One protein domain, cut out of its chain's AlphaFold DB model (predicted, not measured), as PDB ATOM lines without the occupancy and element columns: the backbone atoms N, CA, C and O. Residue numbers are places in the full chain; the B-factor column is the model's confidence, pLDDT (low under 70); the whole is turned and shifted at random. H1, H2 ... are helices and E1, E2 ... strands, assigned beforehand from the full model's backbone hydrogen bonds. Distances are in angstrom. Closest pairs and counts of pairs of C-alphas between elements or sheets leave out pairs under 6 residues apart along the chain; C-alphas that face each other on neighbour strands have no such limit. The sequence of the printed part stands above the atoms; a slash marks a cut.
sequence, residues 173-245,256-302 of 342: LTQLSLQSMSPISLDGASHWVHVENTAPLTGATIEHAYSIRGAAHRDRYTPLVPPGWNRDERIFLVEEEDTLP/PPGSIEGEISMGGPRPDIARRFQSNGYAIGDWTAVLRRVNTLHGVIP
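Overview. This is residues 173 to 245 and 256 to 302 of the 342 residues of an uncharacterized protein of Granulicella mallensis (strain ATCC BAA-1857 / DSM 23137 / MP5ACTX8) (UniProt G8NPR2). A small closed barrel of five strands, E2, E4, E5, E7 and E6, runs on to one side into a long ribbon made by E3 with parts of E4 and E5. H1 packs over the E3 end near Ile 206, and E1 is added beside E2, outside the ring. The 120 printed residues, with seven named strands and one named helix in the order E1 E2 E3 E4 E5 E6 H1 E7, are mostly strand in class, and the sheet is mixed. The whole is compact, with a radius of gyration of the C-alphas of 14.1 A and spans of 40 by 36 by 26 A.

Along the chain. E1, residues 174 to 177, begins at C-alpha (-7.123, -49.511, -13.740). E2 is residues 192 to 200 and bends by 89 degrees at residue 197. E3 is residues 206 to 212, E4 residues 215 to 225, 32.1 A long, and E5 residues 236 to 243, 22.3 A. E6, residues 258 to 265, bends by 64 degrees at residue 262. H1 is residues 271 to 279, and E7, residues 290 to 293, ends at C-alpha (2.989, -41.047, -8.479).

Arrangement. E1 and E2 are parallel, with N 176 and O 194 2.9 A apart. E2 and E4 are antiparallel, with N 199 and O 225 at 3.0 A. E3, E4 and E5 form a meander, each strand the antiparallel neighbour of the one before, with N 208 and O 219 at 2.8 A and N 222 and O 238 at 2.9 A. E5 and E7 are parallel, with N 239 and O 291 at 2.8 A. E6 is antiparallel to E7, N 265 and O 290 at 2.8 A, and to E2, N 193 and O 262 at 2.9 A. H1 is over E3, the closest C-alphas being those of Ile 206 and Ile 273, 7.5 A apart; every O i to N i+4 pair in H1 is within hydrogen-bond range.

Size, cuts and confidence. The C-alphas of Gly 214 and Gly 228, 42.7 A apart, are the farthest. Residues 246 to 255 are not printed, with 24.3 A across the cut. The link E1 to E2 is long, and confidence is under 70 in 20 residues, among them 211 to 216.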
ATOM      1  N   LEU A 173      -8.259 -49.563  -8.985       86.88
ATOM      2  CA  LEU A 173      -7.437 -48.879  -9.987       86.88
ATOM      3  C   LEU A 173      -7.433 -49.636 -11.319       86.88
ATOM      4  O   LEU A 173      -7.525 -50.864 -11.364       86.88
ATOM      5  N   THR A 174      -7.277 -48.896 -12.416       86.62
ATOM      6  CA  THR A 174      -7.123 -49.511 -13.740       86.62
ATOM      7  C   THR A 174      -5.741 -50.156 -13.831       86.62
ATOM      8  O   THR A 174      -4.727 -49.469 -13.725       86.62
ATOM      9  N   GLN A 175      -5.688 -51.476 -14.003       86.50
ATOM     10  CA  GLN A 175      -4.420 -52.194 -14.133       86.50
ATOM     11  C   GLN A 175      -3.796 -51.933 -15.502       86.50
ATOM     12  O   GLN A 175      -4.431 -52.139 -16.537       86.50
ATOM     13  N   LEU A 176      -2.536 -51.504 -15.505       83.56
ATOM     14  CA  LEU A 176      -1.746 -51.298 -16.710       83.56
ATOM     15  C   LEU A 176      -0.510 -52.188 -16.683       83.56
ATOM     16  O   LEU A 176       0.283 -52.163 -15.746       83.56
ATOM     17  N   SER A 177      -0.324 -52.940 -17.761       78.50
ATOM     18  CA  SER A 177       0.871 -53.743 -17.992       78.50
ATOM     19  C   SER A 177       1.656 -53.125 -19.141       78.50
ATOM     20  O   SER A 177       1.130 -52.977 -20.245       78.50
ATOM     21  N   LEU A 178       2.922 -52.767 -18.909       74.06
ATOM     22  CA  LEU A 178       3.778 -52.127 -19.921       74.06
ATOM     23  C   LEU A 178       4.352 -53.127 -20.943       74.06
ATOM     24  O   LEU A 178       5.424 -52.911 -21.488       74.06
ATOM     25  N   GLN A 179       3.657 -54.230 -21.223       67.00
ATOM     26  CA  GLN A 179       4.163 -55.320 -22.067       67.00
ATOM     27  C   GLN A 179       4.232 -54.996 -23.568       67.00
ATOM     28  O   GLN A 179       4.800 -55.782 -24.321       67.00
ATOM     29  N   SER A 180       3.658 -53.881 -24.031       57.69
ATOM     30  CA  SER A 180       3.549 -53.594 -25.466       57.69
ATOM     31  C   SER A 180       4.196 -52.269 -25.860       57.69
ATOM     32  O   SER A 180       4.064 -51.270 -25.158       57.69
ATOM     33  N   MET A 181       4.817 -52.249 -27.043       62.03
ATOM     34  CA  MET A 181       5.321 -51.038 -27.708       62.03
ATOM     35  C   MET A 181       4.204 -50.090 -28.195       62.03
ATOM     36  O   MET A 181       4.485 -49.046 -28.791       62.03
ATOM     37  N   SER A 182       2.936 -50.443 -27.985       65.81
ATOM     38  CA  SER A 182       1.796 -49.618 -28.374       65.81
ATOM     39  C   SER A 182       1.628 -48.431 -27.418       65.81
ATOM     40  O   SER A 182       1.942 -48.545 -26.231       65.81
ATOM     41  N   PRO A 183       1.115 -47.280 -27.896       68.25
ATOM     42  CA  PRO A 183       0.637 -46.232 -27.003       68.25
ATOM     43  C   PRO A 183      -0.359 -46.818 -26.001       68.25
ATOM     44  O   PRO A 183      -1.220 -47.612 -26.387       68.25
ATOM     45  N   ILE A 184      -0.265 -46.414 -24.733       71.25
ATOM     46  CA  ILE A 184      -1.340 -46.696 -23.782       71.25
ATOM     47  C   ILE A 184      -2.599 -46.012 -24.331       71.25
ATOM     48  O   ILE A 184      -2.557 -44.848 -24.728       71.25
ATOM     49  N   SER A 185      -3.710 -46.736 -24.375       71.31
ATOM     50  CA  SER A 185      -5.037 -46.150 -24.537       71.31
ATOM     51  C   SER A 185      -5.855 -46.540 -23.323       71.31
ATOM     52  O   SER A 185      -5.804 -47.690 -22.890       71.31
ATOM     53  N   LEU A 186      -6.572 -45.576 -22.752       71.44
ATOM     54  CA  LEU A 186      -7.443 -45.837 -21.612       71.44
ATOM     55  C   LEU A 186      -8.870 -46.189 -22.041       71.44
ATOM     56  O   LEU A 186      -9.605 -46.679 -21.207       71.44
ATOM     57  N   ASP A 187      -9.288 -45.959 -23.293       72.19
ATOM     58  CA  ASP A 187     -10.615 -46.331 -23.836       72.19
ATOM     59  C   ASP A 187     -11.815 -46.079 -22.886       72.19
ATOM     60  O   ASP A 187     -12.765 -46.856 -22.818       72.19
ATOM     61  N   GLY A 188     -11.787 -44.969 -22.134       66.69
ATOM     62  CA  GLY A 188     -12.829 -44.603 -21.161       66.69
ATOM     63  C   GLY A 188     -12.621 -45.130 -19.732       66.69
ATOM     64  O   GLY A 188     -13.455 -44.873 -18.867       66.69
ATOM     65  N   ALA A 189     -11.519 -45.828 -19.470       72.62
ATOM     66  CA  ALA A 189     -11.054 -46.204 -18.142       72.62
ATOM     67  C   ALA A 189     -10.544 -44.993 -17.345       72.62
ATOM     68  O   ALA A 189     -10.307 -43.902 -17.875       72.62
ATOM     69  N   SER A 190     -10.378 -45.201 -16.039       77.06
ATOM     70  CA  SER A 190      -9.912 -44.164 -15.124       77.06
ATOM     71  C   SER A 190      -8.479 -43.736 -15.449       77.06
ATOM     72  O   SER A 190      -7.637 -44.553 -15.815       77.06
ATOM     73  N   HIS A 191      -8.187 -42.453 -15.240       80.94
ATOM     74  CA  HIS A 191      -6.819 -41.927 -15.242       80.94
ATOM     75  C   HIS A 191      -6.015 -42.402 -14.021       80.94
ATOM     76  O   HIS A 191      -4.798 -42.258 -13.993       80.94
ATOM     77  N   TRP A 192      -6.672 -42.981 -13.016       84.12
ATOM     78  CA  TRP A 192      -6.018 -43.600 -11.869       84.12
ATOM     79  C   TRP A 192      -5.653 -45.047 -12.177       84.12
ATOM     80  O   TRP A 192      -6.530 -45.889 -12.411       84.12
ATOM     81  N   VAL A 193      -4.355 -45.332 -12.160       85.81
ATOM     82  CA  VAL A 193      -3.807 -46.588 -12.669       85.81
ATOM     83  C   VAL A 193      -2.885 -47.262 -11.661       85.81
ATOM     84  O   VAL A 193      -2.227 -46.611 -10.848       85.81
ATOM     85  N   HIS A 194      -2.840 -48.586 -11.751       88.31
ATOM     86  CA  HIS A 194      -1.889 -49.448 -11.064       88.31
ATOM     87  C   HIS A 194      -1.001 -50.085 -12.132       88.31
ATOM     88  O   HIS A 194      -1.464 -50.920 -12.911       88.31
ATOM     89  N   VAL A 195       0.251 -49.642 -12.224       85.38
ATOM     90  CA  VAL A 195       1.186 -50.120 -13.244       85.38
ATOM     91  C   VAL A 195       1.985 -51.291 -12.687       85.38
ATOM     92  O   VAL A 195       2.686 -51.136 -11.688       85.38
ATOM     93  N   GLU A 196       1.900 -52.451 -13.334       84.56
ATOM     94  CA  GLU A 196       2.566 -53.687 -12.908       84.56
ATOM     95  C   GLU A 196       3.778 -54.029 -13.782       84.56
ATOM     96  O   GLU A 196       3.847 -53.671 -14.961       84.56
ATOM     97  N   ASN A 197       4.708 -54.802 -13.212       75.56
ATOM     98  CA  ASN A 197       5.839 -55.417 -13.919       75.56
ATOM     99  C   ASN A 197       6.761 -54.417 -14.632       75.56
ATOM    100  O   ASN A 197       7.165 -54.634 -15.774       75.56
ATOM    101  N   THR A 198       7.111 -53.325 -13.951       76.12
ATOM    102  CA  THR A 198       7.991 -52.289 -14.503       76.12
ATOM    103  C   THR A 198       9.305 -52.209 -13.747       76.12
ATOM    104  O   THR A 198       9.354 -52.411 -12.530       76.12
ATOM    105  N   ALA A 199      10.379 -51.917 -14.477       83.75
ATOM    106  CA  ALA A 199      11.684 -51.645 -13.899       83.75
ATOM    107  C   ALA A 199      11.983 -50.141 -14.016       83.75
ATOM    108  O   ALA A 199      12.060 -49.623 -15.135       83.75
ATOM    109  N   PRO A 200      12.153 -49.414 -12.897       85.94
ATOM    110  CA  PRO A 200      12.586 -48.027 -12.947       85.94
ATOM    111  C   PRO A 200      14.071 -47.941 -13.320       85.94
ATOM    112  O   PRO A 200      14.927 -48.547 -12.674       85.94
ATOM    113  N   LEU A 201      14.399 -47.144 -14.340       87.25
ATOM    114  CA  LEU A 201      15.780 -46.833 -14.717       87.25
ATOM    115  C   LEU A 201      16.310 -45.674 -13.875       87.25
ATOM    116  O   LEU A 201      16.379 -44.526 -14.310       87.25
ATOM    117  N   THR A 202      16.712 -45.990 -12.652       80.69
ATOM    118  CA  THR A 202      17.141 -45.013 -11.639       80.69
ATOM    119  C   THR A 202      18.390 -44.222 -12.048       80.69
ATOM    120  O   THR A 202      18.530 -43.053 -11.701       80.69
ATOM    121  N   GLY A 203      19.274 -44.819 -12.854       82.88
ATOM    122  CA  GLY A 203      20.439 -44.139 -13.434       82.88
ATOM    123  C   GLY A 203      20.105 -43.133 -14.545       82.88
ATOM    124  O   GLY A 203      20.987 -42.407 -14.992       82.88
ATOM    125  N   ALA A 204      18.847 -43.090 -14.992       85.56
ATOM    126  CA  ALA A 204      18.356 -42.220 -16.058       85.56
ATOM    127  C   ALA A 204      17.357 -41.166 -15.554       85.56
ATOM    128  O   ALA A 204      16.674 -40.530 -16.358       85.56
ATOM    129  N   THR A 205      17.243 -40.991 -14.236       88.31
ATOM    130  CA  THR A 205      16.314 -40.029 -13.646       88.31
ATOM    131  C   THR A 205      16.720 -38.599 -13.988       88.31
ATOM    132  O   THR A 205      17.861 -38.178 -13.795       88.31
ATOM    133  N   ILE A 206      15.749 -37.831 -14.473       88.88
ATOM    134  CA  ILE A 206      15.903 -36.422 -14.800       88.88
ATOM    135  C   ILE A 206      15.201 -35.589 -13.738       88.88
ATOM    136  O   ILE A 206      13.998 -35.704 -13.533       88.88
ATOM    137  N   GLU A 207      15.963 -34.716 -13.090       87.31
ATOM    138  CA  GLU A 207      15.431 -33.765 -12.120       87.31
ATOM    139  C   GLU A 207      15.121 -32.419 -12.785       87.31
ATOM    140  O   GLU A 207      15.947 -31.881 -13.534       87.31
ATOM    141  N   HIS A 208      13.944 -31.874 -12.496       84.19
ATOM    142  CA  HIS A 208      13.501 -30.546 -12.893       84.19
ATOM    143  C   HIS A 208      13.211 -29.714 -11.645       84.19
ATOM    144  O   HIS A 208      12.244 -29.957 -10.933       84.19
ATOM    145  N   ALA A 209      14.056 -28.722 -11.381       82.81
ATOM    146  CA  ALA A 209      13.831 -27.764 -10.311       82.81
ATOM    147  C   ALA A 209      13.144 -26.515 -10.870       82.81
ATOM    148  O   ALA A 209      13.580 -25.959 -11.879       82.81
ATOM    149  N   TYR A 210      12.097 -26.056 -10.194       74.00
ATOM    150  CA  TYR A 210      11.341 -24.864 -10.563       74.00
ATOM    151  C   TYR A 210      10.866 -24.130  -9.314       74.00
ATOM    152  O   TYR A 210      10.973 -24.632  -8.198       74.00
ATOM    153  N   SER A 211      10.375 -22.905  -9.478       66.75
ATOM    154  CA  SER A 211       9.772 -22.165  -8.375       66.75
ATOM    155  C   SER A 211       8.377 -21.708  -8.748       66.75
ATOM    156  O   SER A 211       8.171 -21.102  -9.800       66.75
ATOM    157  N   ILE A 212       7.424 -21.983  -7.860       57.69
ATOM    158  CA  ILE A 212       6.079 -21.425  -7.910       57.69
ATOM    159  C   ILE A 212       5.924 -20.561  -6.665       57.69
ATOM    160  O   ILE A 212       6.064 -21.034  -5.542       57.69
ATOM    161  N   ARG A 213       5.609 -19.275  -6.853       54.72
ATOM    162  CA  ARG A 213       5.280 -18.347  -5.748       54.72
ATOM    163  C   ARG A 213       6.374 -18.264  -4.665       54.72
ATOM    164  O   ARG A 213       6.066 -18.088  -3.491       54.72
ATOM    165  N   GLY A 214       7.645 -18.391  -5.054       58.12
ATOM    166  CA  GLY A 214       8.790 -18.339  -4.137       58.12
ATOM    167  C   GLY A 214       9.038 -19.627  -3.346       58.12
ATOM    168  O   GLY A 214      10.067 -19.727  -2.683       58.12
ATOM    169  N   ALA A 215       8.154 -20.623  -3.448       57.16
ATOM    170  CA  ALA A 215       8.451 -21.978  -3.011       57.16
ATOM    171  C   ALA A 215       9.317 -22.659  -4.076       57.16
ATOM    172  O   ALA A 215       9.097 -22.478  -5.279       57.16
ATOM    173  N   ALA A 216      10.339 -23.389  -3.640       66.62
ATOM    174  CA  ALA A 216      11.141 -24.222  -4.522       66.62
ATOM    175  C   ALA A 216      10.446 -25.576  -4.668       66.62
ATOM    176  O   ALA A 216      10.065 -26.192  -3.678       66.62
ATOM    177  N   HIS A 217      10.297 -26.028  -5.901       71.50
ATOM    178  CA  HIS A 217       9.708 -27.308  -6.251       71.50
ATOM    179  C   HIS A 217      10.715 -28.124  -7.042       71.50
ATOM    180  O   HIS A 217      11.628 -27.585  -7.686       71.50
ATOM    181  N   ARG A 218      10.551 -29.439  -6.980       77.94
ATOM    182  CA  ARG A 218      11.413 -30.368  -7.683       77.94
ATOM    183  C   ARG A 218      10.591 -31.551  -8.163       77.94
ATOM    184  O   ARG A 218      10.082 -32.312  -7.350       77.94
ATOM    185  N   ASP A 219      10.562 -31.727  -9.472       82.88
ATOM    186  CA  ASP A 219       9.980 -32.904 -10.102       82.88
ATOM    187  C   ASP A 219      11.100 -33.854 -10.500       82.88
ATOM    188  O   ASP A 219      12.144 -33.439 -11.024       82.88
ATOM    189  N   ARG A 220      10.894 -35.148 -10.273       85.88
ATOM    190  CA  ARG A 220      11.780 -36.189 -10.795       85.88
ATOM    191  C   ARG A 220      11.038 -37.037 -11.804       85.88
ATOM    192  O   ARG A 220      10.042 -37.671 -11.478       85.88
ATOM    193  N   TYR A 221      11.592 -37.106 -13.006       88.38
ATOM    194  CA  TYR A 221      11.108 -37.962 -14.075       88.38
ATOM    195  C   TYR A 221      12.001 -39.191 -14.161       88.38
ATOM    196  O   TYR A 221      13.178 -39.090 -14.507       88.38
ATOM    197  N   THR A 222      11.452 -40.355 -13.834       89.62
ATOM    198  CA  THR A 222      12.162 -41.636 -13.912       89.62
ATOM    199  C   THR A 222      11.557 -42.484 -15.025       89.62
ATOM    200  O   THR A 222      10.345 -42.708 -15.003       89.62
ATOM    201  N   PRO A 223      12.358 -42.981 -15.982       89.50
ATOM    202  CA  PRO A 223      11.858 -43.914 -16.978       89.50
ATOM    203  C   PRO A 223      11.430 -45.228 -16.337       89.50
ATOM    204  O   PRO A 223      12.186 -45.829 -15.572       89.50
ATOM    205  N   LEU A 224      10.237 -45.683 -16.691       86.81
ATOM    206  CA  LEU A 224       9.788 -47.049 -16.504       86.81
ATOM    207  C   LEU A 224       9.921 -47.791 -17.817       86.81
ATOM    208  O   LEU A 224       9.453 -47.325 -18.863       86.81
ATOM    209  N   VAL A 225      10.532 -48.964 -17.734       86.38
ATOM    210  CA  VAL A 225      10.736 -49.826 -18.889       86.38
ATOM    211  C   VAL A 225      10.201 -51.229 -18.624       86.38
ATOM    212  O   VAL A 225      10.237 -51.697 -17.476       86.38
ATOM    213  N   PRO A 226       9.679 -51.906 -19.659       82.75
ATOM    214  CA  PRO A 226       9.325 -53.309 -19.549       82.75
ATOM    215  C   PRO A 226      10.559 -54.211 -19.411       82.75
ATOM    216  O   PRO A 226      11.682 -53.809 -19.734       82.75
ATOM    217  N   PRO A 227      10.368 -55.464 -18.968       80.50
ATOM    218  CA  PRO A 227      11.420 -56.470 -19.003       80.50
ATOM    219  C   PRO A 227      11.961 -56.662 -20.429       80.50
ATOM    220  O   PRO A 227      11.188 -56.848 -21.363       80.50
ATOM    221  N   GLY A 228      13.289 -56.649 -20.586       82.12
ATOM    222  CA  GLY A 228      13.948 -56.860 -21.883       82.12
ATOM    223  C   GLY A 228      13.995 -55.640 -22.811       82.12
ATOM    224  O   GLY A 228      14.374 -55.796 -23.966       82.12
ATOM    225  N   TRP A 229      13.632 -54.454 -22.314       87.56
ATOM    226  CA  TRP A 229      13.641 -53.199 -23.068       87.56
ATOM    227  C   TRP A 229      15.025 -52.796 -23.604       87.56
ATOM    228  O   TRP A 229      16.033 -52.909 -22.897       87.56
ATOM    229  N   ASN A 230      15.046 -52.239 -24.820       84.44
ATOM    230  CA  ASN A 230      16.230 -51.659 -25.465       84.44
ATOM    231  C   ASN A 230      16.170 -50.126 -25.537       84.44
ATOM    232  O   ASN A 230      15.103 -49.528 -25.542       84.44
ATOM    233  N   ARG A 231      17.329 -49.461 -25.636       79.94
ATOM    234  CA  ARG A 231      17.425 -47.993 -25.495       79.94
ATOM    235  C   ARG A 231      16.659 -47.181 -26.547       79.94
ATOM    236  O   ARG A 231      16.236 -46.061 -26.270       79.94
ATOM    237  N   ASP A 232      16.508 -47.741 -27.734       79.75
ATOM    238  CA  ASP A 232      15.778 -47.192 -28.875       79.75
ATOM    239  C   ASP A 232      14.260 -47.431 -28.801       79.75
ATOM    240  O   ASP A 232      13.501 -46.864 -29.592       79.75
ATOM    241  N   GLU A 233      13.801 -48.217 -27.830       81.50
ATOM    242  CA  GLU A 233      12.392 -48.498 -27.613       81.50
ATOM    243  C   GLU A 233      11.725 -47.445 -26.724       81.50
ATOM    244  O   GLU A 233      12.340 -46.675 -25.981       81.50
ATOM    245  N   ARG A 234      10.397 -47.419 -26.801       83.00
ATOM    246  CA  ARG A 234       9.557 -46.452 -26.102       83.00
ATOM    247  C   ARG A 234       9.690 -46.575 -24.587       83.00
ATOM    248  O   ARG A 234       9.704 -47.683 -24.059       83.00
ATOM    249  N   ILE A 235       9.713 -45.436 -23.901       85.56
ATOM    250  CA  ILE A 235       9.692 -45.379 -22.435       85.56
ATOM    251  C   ILE A 235       8.383 -44.797 -21.914       85.56
ATOM    252  O   ILE A 235       7.722 -44.003 -22.586       85.56
ATOM    253  N   PHE A 236       8.054 -45.164 -20.681       86.12
ATOM    254  CA  PHE A 236       7.032 -44.516 -19.870       86.12
ATOM    255  C   PHE A 236       7.728 -43.672 -18.813       86.12
ATOM    256  O   PHE A 236       8.826 -44.018 -18.384       86.12
ATOM    257  N   LEU A 237       7.135 -42.558 -18.398       87.69
ATOM    258  CA  LEU A 237       7.728 -41.735 -17.349       87.69
ATOM    259  C   LEU A 237       6.898 -41.814 -16.084       87.69
ATOM    260  O   LEU A 237       5.679 -41.714 -16.135       87.69
ATOM    261  N   VAL A 238       7.574 -41.933 -14.949       86.75
ATOM    262  CA  VAL A 238       6.997 -41.619 -13.644       86.75
ATOM    263  C   VAL A 238       7.488 -40.256 -13.229       86.75
ATOM    264  O   VAL A 238       8.695 -40.027 -13.168       86.75
ATOM    265  N   GLU A 239       6.539 -39.385 -12.938       85.81
ATOM    266  CA  GLU A 239       6.742 -38.097 -12.306       85.81
ATOM    267  C   GLU A 239       6.506 -38.241 -10.804       85.81
ATOM    268  O   GLU A 239       5.440 -38.661 -10.345       85.81
ATOM    269  N   GLU A 240       7.530 -37.902 -10.034       80.06
ATOM    270  CA  GLU A 240       7.449 -37.750  -8.590       80.06
ATOM    271  C   GLU A 240       7.562 -36.261  -8.266       80.06
ATOM    272  O   GLU A 240       8.618 -35.657  -8.474       80.06
ATOM    273  N   GLU A 241       6.455 -35.678  -7.803       69.88
ATOM    274  CA  GLU A 241       6.393 -34.288  -7.353       69.88
ATOM    275  C   GLU A 241       6.866 -34.216  -5.895       69.88
ATOM    276  O   GLU A 241       6.242 -34.784  -4.994       69.88
ATOM    277  N   ASP A 242       7.966 -33.502  -5.656       60.31
ATOM    278  CA  ASP A 242       8.446 -33.172  -4.318       60.31
ATOM    279  C   ASP A 242       8.131 -31.693  -4.044       60.31
ATOM    280  O   ASP A 242       8.838 -30.766  -4.460       60.31
ATOM    281  N   THR A 243       6.996 -31.457  -3.382       52.72
ATOM    282  CA  THR A 243       6.631 -30.133  -2.875       52.72
ATOM    283  C   THR A 243       7.411 -29.878  -1.591       52.72
ATOM    284  O   THR A 243       7.082 -30.419  -0.538       52.72
ATOM    285  N   LEU A 244       8.437 -29.027  -1.659       47.66
ATOM    286  CA  LEU A 244       9.194 -28.596  -0.484       47.66
ATOM    287  C   LEU A 244       8.520 -27.379   0.169       47.66
ATOM    288  O   LEU A 244       8.692 -26.250  -0.298       47.66
ATOM    289  N   PRO A 245       7.868 -27.558   1.327       43.78
ATOM    290  CA  PRO A 245       7.973 -26.574   2.384       43.78
ATOM    291  C   PRO A 245       8.675 -27.237   3.576       43.78
ATOM    292  O   PRO A 245       8.130 -28.112   4.238       43.78
ATOM    293  N   PRO A 256      10.756 -47.917  -5.990       64.44
ATOM    294  CA  PRO A 256      11.133 -49.296  -5.769       64.44
ATOM    295  C   PRO A 256      10.740 -50.105  -7.011       64.44
ATOM    296  O   PRO A 256       9.725 -49.800  -7.641       64.44
ATOM    297  N   PRO A 257      11.522 -51.126  -7.390       63.38
ATOM    298  CA  PRO A 257      11.056 -52.087  -8.378       63.38
ATOM    299  C   PRO A 257       9.751 -52.719  -7.873       63.38
ATOM    300  O   PRO A 257       9.673 -53.129  -6.715       63.38
ATOM    301  N   GLY A 258       8.726 -52.776  -8.725       68.56
ATOM    302  CA  GLY A 258       7.406 -53.268  -8.337       68.56
ATOM    303  C   GLY A 258       6.266 -52.465  -8.953       68.56
ATOM    304  O   GLY A 258       6.441 -51.796  -9.973       68.56
ATOM    305  N   SER A 259       5.084 -52.578  -8.349       76.56
ATOM    306  CA  SER A 259       3.912 -51.841  -8.798       76.56
ATOM    307  C   SER A 259       3.959 -50.376  -8.374       76.56
ATOM    308  O   SER A 259       4.398 -50.038  -7.272       76.56
ATOM    309  N   ILE A 260       3.510 -49.499  -9.271       84.06
ATOM    310  CA  ILE A 260       3.466 -48.054  -9.042       84.06
ATOM    311  C   ILE A 260       2.043 -47.571  -9.293       84.06
ATOM    312  O   ILE A 260       1.444 -47.863 -10.328       84.06
ATOM    313  N   GLU A 261       1.513 -46.820  -8.335       86.62
ATOM    314  CA  GLU A 261       0.167 -46.255  -8.385       86.62
ATOM    315  C   GLU A 261       0.236 -44.748  -8.617       86.62
ATOM    316  O   GLU A 261       1.111 -44.051  -8.084       86.62
ATOM    317  N   GLY A 262      -0.692 -44.229  -9.416       85.44
ATOM    318  CA  GLY A 262      -0.729 -42.805  -9.705       85.44
ATOM    319  C   GLY A 262      -1.807 -42.389 -10.691       85.44
ATOM    320  O   GLY A 262      -2.626 -43.190 -11.141       85.44
ATOM    321  N   GLU A 263      -1.777 -41.106 -11.022       83.50
ATOM    322  CA  GLU A 263      -2.590 -40.508 -12.076       83.50
ATOM    323  C   GLU A 263      -1.778 -40.445 -13.368       83.50
ATOM    324  O   GLU A 263      -0.684 -39.884 -13.394       83.50
ATOM    325  N   ILE A 264      -2.307 -41.009 -14.448       82.38
ATOM    326  CA  ILE A 264      -1.656 -40.991 -15.753       82.38
ATOM    327  C   ILE A 264      -2.124 -39.789 -16.578       82.38
ATOM    328  O   ILE A 264      -3.317 -39.548 -16.767       82.38
ATOM    329  N   SER A 265      -1.159 -39.043 -17.102       80.88
ATOM    330  CA  SER A 265      -1.367 -37.965 -18.058       80.88
ATOM    331  C   SER A 265      -0.989 -38.435 -19.459       80.88
ATOM    332  O   SER A 265       0.115 -38.941 -19.691       80.88
ATOM    333  N   MET A 266      -1.922 -38.257 -20.395       75.94
ATOM    334  CA  MET A 266      -1.771 -38.601 -21.807       75.94
ATOM    335  C   MET A 266      -1.517 -37.308 -22.586       75.94
ATOM    336  O   MET A 266      -2.332 -36.388 -22.525       75.94
ATOM    337  N   GLY A 267      -0.390 -37.223 -23.295       73.50
ATOM    338  CA  GLY A 267       0.009 -36.009 -24.021       73.50
ATOM    339  C   GLY A 267       1.503 -35.687 -23.985       73.50
ATOM    340  O   GLY A 267       1.890 -34.607 -24.420       73.50
ATOM    341  N   GLY A 268       2.336 -36.602 -23.484       80.25
ATOM    342  CA  GLY A 268       3.776 -36.408 -23.410       80.25
ATOM    343  C   GLY A 268       4.218 -35.676 -22.144       80.25
ATOM    344  O   GLY A 268       3.420 -35.036 -21.455       80.25
ATOM    345  N   PRO A 269       5.514 -35.762 -21.814       82.62
ATOM    346  CA  PRO A 269       6.104 -34.908 -20.798       82.62
ATOM    347  C   PRO A 269       6.277 -33.483 -21.309       82.62
ATOM    348  O   PRO A 269       6.176 -33.185 -22.499       82.62
ATOM    349  N   ARG A 270       6.648 -32.599 -20.386       82.00
ATOM    350  CA  ARG A 270       7.004 -31.216 -20.701       82.00
ATOM    351  C   ARG A 270       8.093 -31.164 -21.794       82.00
ATOM    352  O   ARG A 270       9.018 -31.982 -21.766       82.00
ATOM    353  N   PRO A 271       8.044 -30.205 -22.742       86.38
ATOM    354  CA  PRO A 271       8.972 -30.172 -23.880       86.38
ATOM    355  C   PRO A 271      10.460 -30.056 -23.514       86.38
ATOM    356  O   PRO A 271      11.335 -30.477 -24.270       86.38
ATOM    357  N   ASP A 272      10.795 -29.446 -22.380       85.31
ATOM    358  CA  ASP A 272      12.162 -29.402 -21.855       85.31
ATOM    359  C   ASP A 272      12.621 -30.772 -21.333       85.31
ATOM    360  O   ASP A 272      13.743 -31.188 -21.622       85.31
ATOM    361  N   ILE A 273      11.741 -31.505 -20.652       89.12
ATOM    362  CA  ILE A 273      12.003 -32.868 -20.179       89.12
ATOM    363  C   ILE A 273      12.129 -33.840 -21.349       89.12
ATOM    364  O   ILE A 273      13.104 -34.591 -21.410       89.12
ATOM    365  N   ALA A 274      11.216 -33.755 -22.321       88.88
ATOM    366  CA  ALA A 274      11.285 -34.524 -23.560       88.88
ATOM    367  C   ALA A 274      12.651 -34.354 -24.240       88.88
ATOM    368  O   ALA A 274      13.338 -35.339 -24.506       88.88
ATOM    369  N   ARG A 275      13.103 -33.107 -24.437       91.00
ATOM    370  CA  ARG A 275      14.399 -32.810 -25.070       91.00
ATOM    371  C   ARG A 275      15.587 -33.396 -24.312       91.00
ATOM    372  O   ARG A 275      16.513 -33.890 -24.949       91.00
ATOM    373  N   ARG A 276      15.577 -33.369 -22.975       92.25
ATOM    374  CA  ARG A 276      16.673 -33.939 -22.171       92.25
ATOM    375  C   ARG A 276      16.722 -35.466 -22.267       92.25
ATOM    376  O   ARG A 276      17.807 -36.038 -22.347       92.25
ATOM    377  N   PHE A 277      15.571 -36.132 -22.308       91.69
ATOM    378  CA  PHE A 277      15.522 -37.572 -22.570       91.69
ATOM    379  C   PHE A 277      15.977 -37.907 -23.997       91.69
ATOM    380  O   PHE A 277      16.805 -38.799 -24.170       91.69
ATOM    381  N   GLN A 278      15.543 -37.135 -24.998       91.94
ATOM    382  CA  GLN A 278      15.993 -37.291 -26.389       91.94
ATOM    383  C   GLN A 278      17.510 -37.108 -26.525       91.94
ATOM    384  O   GLN A 278      18.163 -37.917 -27.177       91.94
ATOM    385  N   SER A 279      18.105 -36.107 -25.857       91.62
ATOM    386  CA  SER A 279      19.565 -35.913 -25.871       91.62
ATOM    387  C   SER A 279      20.332 -37.061 -25.215       91.62
ATOM    388  O   SER A 279      21.486 -37.305 -25.551       91.62
ATOM    389  N   ASN A 280      19.680 -37.795 -24.311       89.62
ATOM    390  CA  ASN A 280      20.216 -39.003 -23.694       89.62
ATOM    391  C   ASN A 280      19.857 -40.277 -24.484       89.62
ATOM    392  O   ASN A 280      20.046 -41.381 -23.977       89.62
ATOM    393  N   GLY A 281      19.355 -40.147 -25.714       89.06
ATOM    394  CA  GLY A 281      19.088 -41.265 -26.619       89.06
ATOM    395  C   GLY A 281      17.854 -42.093 -26.273       89.06
ATOM    396  O   GLY A 281      17.781 -43.231 -26.714       89.06
ATOM    397  N   TYR A 282      16.916 -41.564 -25.480       89.50
ATOM    398  CA  TYR A 282      15.648 -42.236 -25.188       89.50
ATOM    399  C   TYR A 282      14.573 -41.855 -26.211       89.50
ATOM    400  O   TYR A 282      14.416 -40.677 -26.551       89.50
ATOM    401  N   ALA A 283      13.785 -42.837 -26.652       86.88
ATOM    402  CA  ALA A 283      12.635 -42.599 -27.517       86.88
ATOM    403  C   ALA A 283      11.453 -42.046 -26.704       86.88
ATOM    404  O   ALA A 283      10.816 -42.771 -25.939       86.88
ATOM    405  N   ILE A 284      11.157 -40.754 -26.873       87.06
ATOM    406  CA  ILE A 284      10.113 -40.030 -26.132       87.06
ATOM    407  C   ILE A 284       9.394 -39.008 -27.027       87.06
ATOM    408  O   ILE A 284      10.020 -38.400 -27.901       87.06
ATOM    409  N   GLY A 285       8.092 -38.802 -26.809       81.94
ATOM    410  CA  GLY A 285       7.278 -37.828 -27.548       81.94
ATOM    411  C   GLY A 285       5.885 -37.628 -26.945       81.94
ATOM    412  O   GLY A 285       5.627 -38.065 -25.830       81.94
ATOM    413  N   ASP A 286       4.968 -37.010 -27.692       79.62
ATOM    414  CA  ASP A 286       3.597 -36.694 -27.229       79.62
ATOM    415  C   ASP A 286       2.758 -37.941 -26.893       79.62
ATOM    416  O   ASP A 286       1.766 -37.885 -26.169       79.62
ATOM    417  N   TRP A 287       3.164 -39.099 -27.416       77.69
ATOM    418  CA  TRP A 287       2.567 -40.399 -27.112       77.69
ATOM    419  C   TRP A 287       3.033 -40.970 -25.764       77.69
ATOM    420  O   TRP A 287       2.473 -41.963 -25.301       77.69
ATOM    421  N   THR A 288       4.076 -40.402 -25.151       82.81
ATOM    422  CA  THR A 288       4.616 -40.878 -23.878       82.81
ATOM    423  C   THR A 288       3.649 -40.535 -22.755       82.81
ATOM    424  O   THR A 288       3.293 -39.376 -22.554       82.81
ATOM    425  N   ALA A 289       3.236 -41.547 -21.999       82.88
ATOM    426  CA  ALA A 289       2.427 -41.329 -20.814       82.88
ATOM    427  C   ALA A 289       3.316 -40.946 -19.624       82.88
ATOM    428  O   ALA A 289       4.398 -41.517 -19.434       82.88
ATOM    429  N   VAL A 290       2.841 -39.986 -18.830       82.69
ATOM    430  CA  VAL A 290       3.492 -39.551 -17.591       82.69
ATOM    431  C   VAL A 290       2.609 -39.956 -16.421       82.69
ATOM    432  O   VAL A 290       1.479 -39.492 -16.307       82.69
ATOM    433  N   LEU A 291       3.110 -40.841 -15.567       85.62
ATOM    434  CA  LEU A 291       2.444 -41.278 -14.350       85.62
ATOM    435  C   LEU A 291       2.873 -40.385 -13.189       85.62
ATOM    436  O   LEU A 291       3.995 -40.511 -12.701       85.62
ATOM    437  N   ARG A 292       1.976 -39.531 -12.707       84.81
ATOM    438  CA  ARG A 292       2.177 -38.789 -11.465       84.81
ATOM    439  C   ARG A 292       1.937 -39.718 -10.281       84.81
ATOM    440  O   ARG A 292       0.803 -40.124 -10.022       84.81
ATOM    441  N   ARG A 293       3.011 -40.074  -9.578       80.62
ATOM    442  CA  ARG A 293       2.989 -41.047  -8.479       80.62
ATOM    443  C   ARG A 293       2.153 -40.544  -7.301       80.62
ATOM    444  O   ARG A 293       2.353 -39.429  -6.827       80.62
ATOM    445  N   VAL A 294       1.279 -41.401  -6.769       77.12
ATOM    446  CA  VAL A 294       0.502 -41.125  -5.550       77.12
ATOM    447  C   VAL A 294       0.559 -42.335  -4.620       77.12
ATOM    448  O   VAL A 294      -0.070 -43.358  -4.857       77.12
ATOM    449  N   ASN A 295       1.299 -42.205  -3.515       71.62
ATOM    450  CA  ASN A 295       1.563 -43.311  -2.580       71.62
ATOM    451  C   ASN A 295       0.382 -43.673  -1.658       71.62
ATOM    452  O   ASN A 295       0.501 -44.580  -0.839       71.62
ATOM    453  N   THR A 296      -0.731 -42.949  -1.745       76.81
ATOM    454  CA  THR A 296      -1.870 -43.064  -0.819       76.81
ATOM    455  C   THR A 296      -3.112 -43.688  -1.457       76.81
ATOM    456  O   THR A 296      -4.187 -43.619  -0.868       76.81
ATOM    457  N   LEU A 297      -3.002 -44.246  -2.670       76.56
ATOM    458  CA  LEU A 297      -4.151 -44.793  -3.402       76.56
ATOM    459  C   LEU A 297      -4.603 -46.157  -2.874       76.56
ATOM    460  O   LEU A 297      -5.799 -46.430  -2.868       76.56
ATOM    461  N   HIS A 298      -3.678 -46.988  -2.385       83.88
ATOM    462  CA  HIS A 298      -3.982 -48.293  -1.785       83.88
ATOM    463  C   HIS A 298      -4.883 -49.168  -2.678       83.88
ATOM    464  O   HIS A 298      -5.810 -49.820  -2.192       83.88
ATOM    465  N   GLY A 299      -4.633 -49.166  -3.992       83.62
ATOM    466  CA  GLY A 299      -5.383 -49.979  -4.952       83.62
ATOM    467  C   GLY A 299      -6.779 -49.463  -5.320       83.62
ATOM    468  O   GLY A 299      -7.475 -50.130  -6.090       83.62
ATOM    469  N   VAL A 300      -7.198 -48.288  -4.832       87.44
ATOM    470  CA  VAL A 300      -8.517 -47.712  -5.132       87.44
ATOM    471  C   VAL A 300      -8.442 -46.294  -5.695       87.44
ATOM    472  O   VAL A 300      -7.540 -45.515  -5.393       87.44
ATOM    473  N   ILE A 301      -9.432 -45.945  -6.517       82.69
ATOM    474  CA  ILE A 301      -9.607 -44.592  -7.053       82.69
ATOM    475  C   ILE A 301      -9.925 -43.639  -5.888       82.69
ATOM    476  O   ILE A 301     -10.863 -43.912  -5.124       82.69
ATOM    477  N   PRO A 302      -9.184 -42.525  -5.736       75.06
ATOM    478  CA  PRO A 302      -9.373 -41.617  -4.616       75.06
ATOM    479  C   PRO A 302     -10.702 -40.869  -4.760       75.06
ATOM    480  O   PRO A 302     -11.194 -40.633  -5.865       75.06
TER     481      PRO A 302